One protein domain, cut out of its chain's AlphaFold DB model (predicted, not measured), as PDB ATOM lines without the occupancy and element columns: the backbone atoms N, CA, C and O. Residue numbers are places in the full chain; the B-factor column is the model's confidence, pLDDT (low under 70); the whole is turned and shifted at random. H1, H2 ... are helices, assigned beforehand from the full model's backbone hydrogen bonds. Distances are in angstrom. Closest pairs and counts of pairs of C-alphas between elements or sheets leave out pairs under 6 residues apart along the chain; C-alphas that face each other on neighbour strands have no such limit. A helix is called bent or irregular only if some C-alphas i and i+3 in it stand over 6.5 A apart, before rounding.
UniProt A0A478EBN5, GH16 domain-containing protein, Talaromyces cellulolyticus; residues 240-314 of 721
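This is residues 240 to 314 of the 721 residues of the protein "GH16 domain-containing protein" of Talaromyces cellulolyticus (UniProt A0A478EBN5). Two helices, H2 and H3, lie side by side along the long axis as a helical hairpin that is open towards its turn, where residues 283 to 289 stick out. Short H1 packs on the other side of H2 from H3, and at the far end of the hairpin from the turn H4 swings off about perpendicular to H2, while loops fill much of the H1 side. The printed part has 75 residues with four named helices, in the order H1, H2, H3, H4, and no named strand; its class is all helix. It is compact, with a radius of gyration of the C-alphas of 12.5 A, and spans 34 by 26 by 21 A.

Start at C-alpha 240, at (-12.414, 11.698, -52.177), and go along residues 240 to 249 to reach H1, residues 250 to 255, which is 8.6 A long. After residues 256 to 269 find C-alpha 270 at (-7.371, 22.686, -48.455); there H2 begins, residues 270 to 280, 15.2 A long. H3, residues 288 to 300, is the longest helix, 20.0 A from first to last C-alpha; it is irregular, but only just: C-alphas 289 and 292 are 6.9 A apart. H4, residues 303 to 311, measures 12.2 A and ends at C-alpha 311, at (0.138, 27.837, -33.539).

Look first at Leu 252 and Ala 273, the closest C-alphas of H1 and H2, 6.8 A apart: the two helices touch. They form a helical hairpin, at a steep tilt of 43 degrees, opposite ways. H2 and H3 form the second helical hairpin, at a shallow tilt of 7 degrees, opposite ways. They touch, H3 with residues 293 to 297 alone, and their closest C-alphas, those of Leu 275 and Trp 297, are 6.7 A apart. H2 and H4 are close but not clearly touching, about perpendicular at 79 degrees, with the C-alphas of Pro 272 and Phe 305 the closest at 7.6 A. H1 is apart from H3 and from H4, and H3 and H4 are apart too. In H1, H2 and H4 every O i to N i+4 pair is within hydrogen-bond range; in H3 it is 7 of 9.

The two C-alphas farthest apart are those of His 261 and Pro 288, 35.4 A. The printed part has no cut. The link from H1 to H2, 14 residues, is long; that from H2 to H3, 7 residues, is short; that from H3 to H4, 2 residues, is tight. The mean pLDDT of the printed part is 72.4, and 26 residues are under 70, among them residues 283 to 289 and 308 to 314 of this model.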
ATOM      1  N   LYS A 240     -12.872  11.340 -50.830       75.12
ATOM      2  CA  LYS A 240     -12.414  11.698 -52.177       75.12
ATOM      3  C   LYS A 240     -11.932  13.144 -52.208       75.12
ATOM      4  O   LYS A 240     -12.755  14.044 -52.059       75.12
ATOM      5  N   GLU A 241     -10.649  13.374 -52.419       71.25
ATOM      6  CA  GLU A 241     -10.110  14.719 -52.628       71.25
ATOM      7  C   GLU A 241     -10.638  15.326 -53.937       71.25
ATOM      8  O   GLU A 241     -10.838  14.627 -54.938       71.25
ATOM      9  N   GLN A 242     -10.955  16.616 -53.901       79.69
ATOM     10  CA  GLN A 242     -11.357  17.401 -55.071       79.69
ATOM     11  C   GLN A 242     -10.344  18.528 -55.264       79.69
ATOM     12  O   GLN A 242      -9.755  18.965 -54.294       79.69
ATOM     13  N   SER A 243     -10.112  19.016 -56.475       76.94
ATOM     14  CA  SER A 243      -9.203  20.158 -56.665       76.94
ATOM     15  C   SER A 243      -9.944  21.486 -56.507       76.94
ATOM     16  O   SER A 243     -11.145  21.573 -56.786       76.94
ATOM     17  N   GLY A 244      -9.214  22.513 -56.075       79.88
ATOM     18  CA  GLY A 244      -9.703  23.880 -55.959       79.88
ATOM     19  C   GLY A 244     -10.867  24.031 -54.982       79.88
ATOM     20  O   GLY A 244     -10.950  23.317 -53.980       79.88
ATOM     21  N   ARG A 245     -11.811  24.922 -55.314       83.44
ATOM     22  CA  ARG A 245     -12.995  25.251 -54.497       83.44
ATOM     23  C   ARG A 245     -14.134  24.229 -54.566       83.44
ATOM     24  O   ARG A 245     -15.154  24.385 -53.892       83.44
ATOM     25  N   SER A 246     -14.005  23.179 -55.377       82.38
ATOM     26  CA  SER A 246     -15.090  22.217 -55.580       82.38
ATOM     27  C   SER A 246     -15.469  21.509 -54.273       82.38
ATOM     28  O   SER A 246     -14.643  20.872 -53.622       82.38
ATOM     29  N   GLY A 247     -16.748  21.598 -53.897       74.88
ATOM     30  CA  GLY A 247     -17.285  20.954 -52.696       74.88
ATOM     31  C   GLY A 247     -16.947  21.654 -51.374       74.88
ATOM     32  O   GLY A 247     -17.282  21.110 -50.319       74.88
ATOM     33  N   LEU A 248     -16.319  22.837 -51.419       80.38
ATOM     34  CA  LEU A 248     -16.064  23.680 -50.251       80.38
ATOM     35  C   LEU A 248     -17.206  24.669 -50.003       80.38
ATOM     36  O   LEU A 248     -17.869  25.141 -50.926       80.38
ATOM     37  N   HIS A 249     -17.420  25.008 -48.733       77.69
ATOM     38  CA  HIS A 249     -18.227  26.167 -48.373       77.69
ATOM     39  C   HIS A 249     -17.492  27.440 -48.813       77.69
ATOM     40  O   HIS A 249     -16.297  27.562 -48.564       77.69
ATOM     41  N   HIS A 250     -18.189  28.377 -49.459       73.44
ATOM     42  CA  HIS A 250     -17.547  29.536 -50.093       73.44
ATOM     43  C   HIS A 250     -16.775  30.389 -49.076       73.44
ATOM     44  O   HIS A 250     -15.583  30.598 -49.255       73.44
ATOM     45  N   GLU A 251     -17.412  30.751 -47.959       64.81
ATOM     46  CA  GLU A 251     -16.776  31.549 -46.893       64.81
ATOM     47  C   GLU A 251     -15.579  30.828 -46.256       64.81
ATOM     48  O   GLU A 251     -14.591  31.452 -45.892       64.81
ATOM     49  N   LEU A 252     -15.636  29.496 -46.175       67.94
ATOM     50  CA  LEU A 252     -14.551  28.687 -45.625       67.94
ATOM     51  C   LEU A 252     -13.366  28.609 -46.596       67.94
ATOM     52  O   LEU A 252     -12.217  28.617 -46.172       67.94
ATOM     53  N   ALA A 253     -13.641  28.532 -47.901       73.25
ATOM     54  CA  ALA A 253     -12.605  28.576 -48.924       73.25
ATOM     55  C   ALA A 253     -11.927  29.950 -48.977       73.25
ATOM     56  O   ALA A 253     -10.706  30.007 -49.083       73.25
ATOM     57  N   ASP A 254     -12.704  31.030 -48.873       68.19
ATOM     58  CA  ASP A 254     -12.186  32.400 -48.865       68.19
ATOM     59  C   ASP A 254     -11.283  32.646 -47.660       68.19
ATOM     60  O   ASP A 254     -10.142  33.072 -47.823       68.19
ATOM     61  N   LEU A 255     -11.759  32.286 -46.468       63.16
ATOM     62  CA  LEU A 255     -10.980  32.393 -45.248       63.16
ATOM     63  C   LEU A 255      -9.674  31.587 -45.338       63.16
ATOM     64  O   LEU A 255      -8.602  32.110 -45.071       63.16
ATOM     65  N   CYS A 256      -9.733  30.328 -45.767       69.94
ATOM     66  CA  CYS A 256      -8.548  29.480 -45.869       69.94
ATOM     67  C   CYS A 256      -7.615  29.819 -47.052       69.94
ATOM     68  O   CYS A 256      -6.682  29.057 -47.314       69.94
ATOM     69  N   GLY A 257      -7.864  30.900 -47.804       67.19
ATOM     70  CA  GLY A 257      -7.054  31.274 -48.969       67.19
ATOM     71  C   GLY A 257      -7.057  30.211 -50.075       67.19
ATOM     72  O   GLY A 257      -6.054  30.012 -50.756       67.19
ATOM     73  N   ILE A 258      -8.156  29.467 -50.219       77.44
ATOM     74  CA  ILE A 258      -8.305  28.392 -51.202       77.44
ATOM     75  C   ILE A 258      -8.876  28.980 -52.493       77.44
ATOM     76  O   ILE A 258      -9.986  29.512 -52.514       77.44
ATOM     77  N   ASP A 259      -8.148  28.845 -53.594       80.75
ATOM     78  CA  ASP A 259      -8.585  29.209 -54.945       80.75
ATOM     79  C   ASP A 259      -8.930  27.968 -55.794       80.75
ATOM     80  O   ASP A 259      -8.958  26.839 -55.302       80.75
ATOM     81  N   ASP A 260      -9.239  28.165 -57.078       85.88
ATOM     82  CA  ASP A 260      -9.598  27.074 -57.997       85.88
ATOM     83  C   ASP A 260      -8.413  26.169 -58.381       85.88
ATOM     84  O   ASP A 260      -8.616  25.091 -58.946       85.88
ATOM     85  N   HIS A 261      -7.186  26.580 -58.063       80.88
ATOM     86  CA  HIS A 261      -5.953  25.852 -58.360       80.88
ATOM     87  C   HIS A 261      -5.362  25.155 -57.131       80.88
ATOM     88  O   HIS A 261      -4.499  24.293 -57.277       80.88
ATOM     89  N   SER A 262      -5.860  25.491 -55.945       76.88
ATOM     90  CA  SER A 262      -5.397  24.968 -54.670       76.88
ATOM     91  C   SER A 262      -5.608  23.457 -54.553       76.88
ATOM     92  O   SER A 262      -6.671  22.923 -54.891       76.88
ATOM     93  N   THR A 263      -4.598  22.769 -54.032       81.69
ATOM     94  CA  THR A 263      -4.619  21.349 -53.661       81.69
ATOM     95  C   THR A 263      -4.126  21.180 -52.225       81.69
ATOM     96  O   THR A 263      -3.642  22.145 -51.623       81.69
ATOM     97  N   ALA A 264      -4.214  19.968 -51.667       74.62
ATOM     98  CA  ALA A 264      -3.647  19.679 -50.350       74.62
ATOM     99  C   ALA A 264      -2.132  19.941 -50.288       74.62
ATOM    100  O   ALA A 264      -1.619  20.302 -49.234       74.62
ATOM    101  N   GLU A 265      -1.423  19.806 -51.413       75.25
ATOM    102  CA  GLU A 265       0.015  20.076 -51.498       75.25
ATOM    103  C   GLU A 265       0.353  21.568 -51.583       75.25
ATOM    104  O   GLU A 265       1.428  21.972 -51.145       75.25
ATOM    105  N   THR A 266      -0.520  22.392 -52.171       76.12
ATOM    106  CA  THR A 266      -0.253  23.832 -52.338       76.12
ATOM    107  C   THR A 266      -0.831  24.676 -51.210       76.12
ATOM    108  O   THR A 266      -0.370  25.795 -51.002       76.12
ATOM    109  N   ASN A 267      -1.855  24.184 -50.509       74.50
ATOM    110  CA  ASN A 267      -2.481  24.879 -49.393       74.50
ATOM    111  C   ASN A 267      -2.811  23.875 -48.261       74.50
ATOM    112  O   ASN A 267      -3.709  23.042 -48.424       74.50
ATOM    113  N   PRO A 268      -2.161  23.978 -47.085       77.50
ATOM    114  CA  PRO A 268      -2.341  23.031 -45.979       77.50
ATOM    115  C   PRO A 268      -3.748  23.068 -45.351       77.50
ATOM    116  O   PRO A 268      -4.130  22.146 -44.626       77.50
ATOM    117  N   TYR A 269      -4.544  24.104 -45.635       80.25
ATOM    118  CA  TYR A 269      -5.944  24.213 -45.225       80.25
ATOM    119  C   TYR A 269      -6.905  23.482 -46.165       80.25
ATOM    120  O   TYR A 269      -8.029  23.177 -45.764       80.25
ATOM    121  N   HIS A 270      -6.489  23.176 -47.396       84.62
ATOM    122  CA  HIS A 270      -7.371  22.686 -48.455       84.62
ATOM    123  C   HIS A 270      -8.080  21.378 -48.095       84.62
ATOM    124  O   HIS A 270      -9.314  21.322 -48.064       84.62
ATOM    125  N   TRP A 271      -7.319  20.345 -47.737       84.31
ATOM    126  CA  TRP A 271      -7.883  19.050 -47.361       84.31
ATOM    127  C   TRP A 271      -8.739  19.105 -46.075       84.31
ATOM    128  O   TRP A 271      -9.891  18.644 -46.096       84.31
ATOM    129  N   PRO A 272      -8.268  19.721 -44.971       82.19
ATOM    130  CA  PRO A 272      -9.083  19.931 -43.774       82.19
ATOM    131  C   PRO A 272     -10.388  20.692 -44.040       82.19
ATOM    132  O   PRO A 272     -11.443  20.277 -43.546       82.19
ATOM    133  N   ALA A 273     -10.344  21.759 -44.845       82.75
ATOM    134  CA  ALA A 273     -11.504  22.575 -45.191       82.75
ATOM    135  C   ALA A 273     -12.510  21.813 -46.063       82.75
ATOM    136  O   ALA A 273     -13.724  21.959 -45.881       82.75
ATOM    137  N   GLN A 274     -12.044  20.946 -46.969       83.62
ATOM    138  CA  GLN A 274     -12.927  20.084 -47.757       83.62
ATOM    139  C   GLN A 274     -13.699  19.114 -46.882       83.62
ATOM    140  O   GLN A 274     -14.912  18.956 -47.044       83.62
ATOM    141  N   LEU A 275     -13.010  18.459 -45.948       78.94
ATOM    142  CA  LEU A 275     -13.675  17.547 -45.034       78.94
ATOM    143  C   LEU A 275     -14.652  18.297 -44.118       78.94
ATOM    144  O   LEU A 275     -15.791  17.856 -43.957       78.94
ATOM    145  N   LEU A 276     -14.254  19.460 -43.590       78.69
ATOM    146  CA  LEU A 276     -15.111  20.287 -42.739       78.69
ATOM    147  C   LEU A 276     -16.364  20.766 -43.489       78.69
ATOM    148  O   LEU A 276     -17.469  20.655 -42.964       78.69
ATOM    149  N   SER A 277     -16.224  21.201 -44.744       81.19
ATOM    150  CA  SER A 277     -17.348  21.600 -45.607       81.19
ATOM    151  C   SER A 277     -18.366  20.474 -45.786       81.19
ATOM    152  O   SER A 277     -19.577  20.689 -45.696       81.19
ATOM    153  N   ARG A 278     -17.887  19.239 -45.980       80.12
ATOM    154  CA  ARG A 278     -18.750  18.054 -46.098       80.12
ATOM    155  C   ARG A 278     -19.475  17.755 -44.793       80.12
ATOM    156  O   ARG A 278     -20.638  17.365 -44.821       80.12
ATOM    157  N   MET A 279     -18.814  17.959 -43.658       74.88
ATOM    158  CA  MET A 279     -19.406  17.760 -42.334       74.88
ATOM    159  C   MET A 279     -20.452  18.828 -42.009       74.88
ATOM    160  O   MET A 279     -21.508  18.498 -41.474       74.88
ATOM    161  N   LEU A 280     -20.206  20.082 -42.390       74.88
ATOM    162  CA  LEU A 280     -21.162  21.187 -42.268       74.88
ATOM    163  C   LEU A 280     -22.449  20.941 -43.072       74.88
ATOM    164  O   LEU A 280     -23.529  21.391 -42.682       74.88
ATOM    165  N   ALA A 281     -22.360  20.179 -44.165       76.62
ATOM    166  CA  ALA A 281     -23.514  19.783 -44.964       76.62
ATOM    167  C   ALA A 281     -24.377  18.677 -44.316       76.62
ATOM    168  O   ALA A 281     -25.514  18.459 -44.749       76.62
ATOM    169  N   LEU A 282     -23.896  17.989 -43.269       73.81
ATOM    170  CA  LEU A 282     -24.637  16.920 -42.593       73.81
ATOM    171  C   LEU A 282     -25.751  17.500 -41.706       73.81
ATOM    172  O   LEU A 282     -25.518  17.961 -40.588       73.81
ATOM    173  N   LYS A 283     -27.000  17.448 -42.187       63.78
ATOM    174  CA  LYS A 283     -28.196  17.857 -41.428       63.78
ATOM    175  C   LYS A 283     -29.094  16.654 -41.103       63.78
ATOM    176  O   LYS A 283     -29.418  15.893 -42.013       63.78
ATOM    177  N   PRO A 284     -29.589  16.509 -39.857       62.09
ATOM    178  CA  PRO A 284     -29.247  17.275 -38.656       62.09
ATOM    179  C   PRO A 284     -27.849  16.924 -38.132       62.09
ATOM    180  O   PRO A 284     -27.484  15.753 -38.047       62.09
ATOM    181  N   TYR A 285     -27.107  17.944 -37.705       52.19
ATOM    182  CA  TYR A 285     -25.740  17.810 -37.194       52.19
ATOM    183  C   TYR A 285     -25.651  16.888 -35.974       52.19
ATOM    184  O   TYR A 285     -24.655  16.209 -35.804       52.19
ATOM    185  N   ASN A 286     -26.705  16.807 -35.155       55.84
ATOM    186  CA  ASN A 286     -26.721  16.083 -33.883       55.84
ATOM    187  C   ASN A 286     -27.090  14.595 -33.982       55.84
ATOM    188  O   ASN A 286     -27.351  13.963 -32.952       55.84
ATOM    189  N   ARG A 287     -27.149  14.027 -35.188       65.94
ATOM    190  CA  ARG A 287     -27.542  12.629 -35.336       65.94
ATOM    191  C   ARG A 287     -26.409  11.667 -34.974       65.94
ATOM    192  O   ARG A 287     -25.292  11.845 -35.455       65.94
ATOM    193  N   PRO A 288     -26.696  10.617 -34.183       59.62
ATOM    194  CA  PRO A 288     -25.713   9.596 -33.834       59.62
ATOM    195  C   PRO A 288     -25.066   8.953 -35.071       59.62
ATOM    196  O   PRO A 288     -23.870   8.683 -35.059       59.62
ATOM    197  N   GLU A 289     -25.821   8.768 -36.160       67.44
ATOM    198  CA  GLU A 289     -25.311   8.192 -37.414       67.44
ATOM    199  C   GLU A 289     -24.148   8.976 -38.051       67.44
ATOM    200  O   GLU A 289     -23.322   8.377 -38.729       67.44
ATOM    201  N   ASN A 290     -24.018  10.278 -37.776       70.81
ATOM    202  CA  ASN A 290     -22.935  11.104 -38.319       70.81
ATOM    203  C   ASN A 290     -21.643  11.020 -37.486       70.81
ATOM    204  O   ASN A 290     -20.594  11.494 -37.920       70.81
ATOM    205  N   TYR A 291     -21.688  10.408 -36.294       68.81
ATOM    206  CA  TYR A 291     -20.554  10.333 -35.363       68.81
ATOM    207  C   TYR A 291     -19.306   9.693 -35.980       68.81
ATOM    208  O   TYR A 291     -18.195  10.175 -35.765       68.81
ATOM    209  N   SER A 292     -19.476   8.629 -36.770       64.69
ATOM    210  CA  SER A 292     -18.368   7.965 -37.463       64.69
ATOM    211  C   SER A 292     -17.651   8.907 -38.430       64.69
ATOM    212  O   SER A 292     -16.428   8.859 -38.513       64.69
ATOM    213  N   ILE A 293     -18.373   9.815 -39.089       70.44
ATOM    214  CA  ILE A 293     -17.801  10.808 -40.007       70.44
ATOM    215  C   ILE A 293     -16.956  11.827 -39.227       70.44
ATOM    216  O   ILE A 293     -15.828  12.118 -39.622       70.44
ATOM    217  N   PHE A 294     -17.448  12.300 -38.075       70.19
ATOM    218  CA  PHE A 294     -16.702  13.211 -37.195       70.19
ATOM    219  C   PHE A 294     -15.417  12.581 -36.645       70.19
ATOM    220  O   PHE A 294     -14.379  13.236 -36.590       70.19
ATOM    221  N   VAL A 295     -15.461  11.303 -36.256       66.44
ATOM    222  CA  VAL A 295     -14.275  10.587 -35.760       66.44
ATOM    223  C   VAL A 295     -13.250  10.347 -36.860       66.44
ATOM    224  O   VAL A 295     -12.056  10.529 -36.630       66.44
ATOM    225  N   THR A 296     -13.708  10.008 -38.061       66.75
ATOM    226  CA  THR A 296     -12.834   9.829 -39.222       66.75
ATOM    227  C   THR A 296     -12.135  11.112 -39.611       66.75
ATOM    228  O   THR A 296     -10.936  11.065 -39.869       66.75
ATOM    229  N   TRP A 297     -12.844  12.245 -39.601       71.81
ATOM    230  CA  TRP A 297     -12.233  13.546 -39.861       71.81
ATOM    231  C   TRP A 297     -10.984  13.748 -39.008       71.81
ATOM    232  O   TRP A 297      -9.905  13.948 -39.548       71.81
ATOM    233  N   MET A 298     -11.107  13.563 -37.690       66.94
ATOM    234  CA  MET A 298     -10.001  13.746 -36.744       66.94
ATOM    235  C   MET A 298      -8.804  12.823 -37.023       66.94
ATOM    236  O   MET A 298      -7.667  13.210 -36.772       66.94
ATOM    237  N   GLY A 299      -9.044  11.614 -37.542       67.06
ATOM    238  CA  GLY A 299      -7.990  10.668 -37.922       67.06
ATOM    239  C   GLY A 299      -7.322  10.964 -39.272       67.06
ATOM    240  O   GLY A 299      -6.276  10.387 -39.566       67.06
ATOM    241  N   GLN A 300      -7.915  11.839 -40.088       71.19
ATOM    242  CA  GLN A 300      -7.422  12.229 -41.413       71.19
ATOM    243  C   GLN A 300      -6.741  13.590 -41.443       71.19
ATOM    244  O   GLN A 300      -6.192  13.970 -42.476       71.19
ATOM    245  N   ILE A 301      -6.763  14.312 -40.325       73.12
ATOM    246  CA  ILE A 301      -6.049  15.572 -40.203       73.12
ATOM    247  C   ILE A 301      -4.546  15.309 -40.264       73.12
ATOM    248  O   ILE A 301      -4.004  14.444 -39.570       73.12
ATOM    249  N   GLU A 302      -3.876  16.085 -41.102       75.25
ATOM    250  CA  GLU A 302      -2.441  15.989 -41.316       75.25
ATOM    251  C   GLU A 302      -1.666  16.672 -40.177       75.25
ATOM    252  O   GLU A 302      -2.140  17.668 -39.620       75.25
ATOM    253  N   PRO A 303      -0.466  16.177 -39.812       72.38
ATOM    254  CA  PRO A 303       0.349  16.783 -38.757       72.38
ATOM    255  C   PRO A 303       0.643  18.269 -38.987       72.38
ATOM    256  O   PRO A 303       0.701  19.022 -38.017       72.38
ATOM    257  N   GLU A 304       0.789  18.678 -40.249       71.88
ATOM    258  CA  GLU A 304       1.010  20.069 -40.651       71.88
ATOM    259  C   GLU A 304      -0.166  20.955 -40.236       71.88
ATOM    260  O   GLU A 304       0.026  21.919 -39.501       71.88
ATOM    261  N   PHE A 305      -1.404  20.565 -40.548       74.00
ATOM    262  CA  PHE A 305      -2.588  21.308 -40.108       74.00
ATOM    263  C   PHE A 305      -2.757  21.318 -38.579       74.00
ATOM    264  O   PHE A 305      -3.136  22.332 -37.999       74.00
ATOM    265  N   VAL A 306      -2.433  20.222 -37.877       73.06
ATOM    266  CA  VAL A 306      -2.433  20.228 -36.398       73.06
ATOM    267  C   VAL A 306      -1.384  21.197 -35.847       73.06
ATOM    268  O   VAL A 306      -1.603  21.786 -34.787       73.06
ATOM    269  N   ALA A 307      -0.248  21.361 -36.528       72.31
ATOM    270  CA  ALA A 307       0.762  22.342 -36.156       72.31
ATOM    271  C   ALA A 307       0.243  23.775 -36.346       72.31
ATOM    272  O   ALA A 307       0.394  24.570 -35.420       72.31
ATOM    273  N   LEU A 308      -0.458  24.059 -37.452       69.38
ATOM    274  CA  LEU A 308      -1.126  25.347 -37.695       69.38
ATOM    275  C   LEU A 308      -2.168  25.658 -36.609       69.38
ATOM    276  O   LEU A 308      -2.129  26.716 -35.983       69.38
ATOM    277  N   LEU A 309      -3.020  24.687 -36.260       69.12
ATOM    278  CA  LEU A 309      -3.955  24.833 -35.142       69.12
ATOM    279  C   LEU A 309      -3.220  25.043 -33.808       69.12
ATOM    280  O   LEU A 309      -3.582  25.889 -33.006       69.12
ATOM    281  N   ARG A 310      -2.138  24.319 -33.518       66.25
ATOM    282  CA  ARG A 310      -1.372  24.561 -32.279       66.25
ATOM    283  C   ARG A 310      -0.735  25.943 -32.230       66.25
ATOM    284  O   ARG A 310      -0.584  26.474 -31.130       66.25
ATOM    285  N   ALA A 311      -0.400  26.497 -33.387       61.50
ATOM    286  CA  ALA A 311       0.138  27.837 -33.539       61.50
ATOM    287  C   ALA A 311      -0.929  28.940 -33.431       61.50
ATOM    288  O   ALA A 311      -0.550  30.104 -33.337       61.50
ATOM    289  N   LYS A 312      -2.229  28.591 -33.391       61.38
ATOM    290  CA  LYS A 312      -3.334  29.550 -33.585       61.38
ATOM    291  C   LYS A 312      -3.133  30.381 -34.848       61.38
ATOM    292  O   LYS A 312      -3.346  31.586 -34.822       61.38
ATOM    293  N   ASP A 313      -2.678  29.730 -35.913       49.38
ATOM    294  CA  ASP A 313      -2.547  30.377 -37.211       49.38
ATOM    295  C   ASP A 313      -3.950  30.836 -37.642       49.38
ATOM    296  O   ASP A 313      -4.832  30.011 -37.899       49.38
ATOM    297  N   GLU A 314      -4.195  32.147 -37.584       48.19
ATOM    298  CA  GLU A 314      -5.395  32.744 -38.158       48.19
ATOM    299  C   GLU A 314      -5.182  32.807 -39.670       48.19
ATOM    300  O   GLU A 314      -4.163  33.348 -40.115       48.19
TER     301      GLU A 314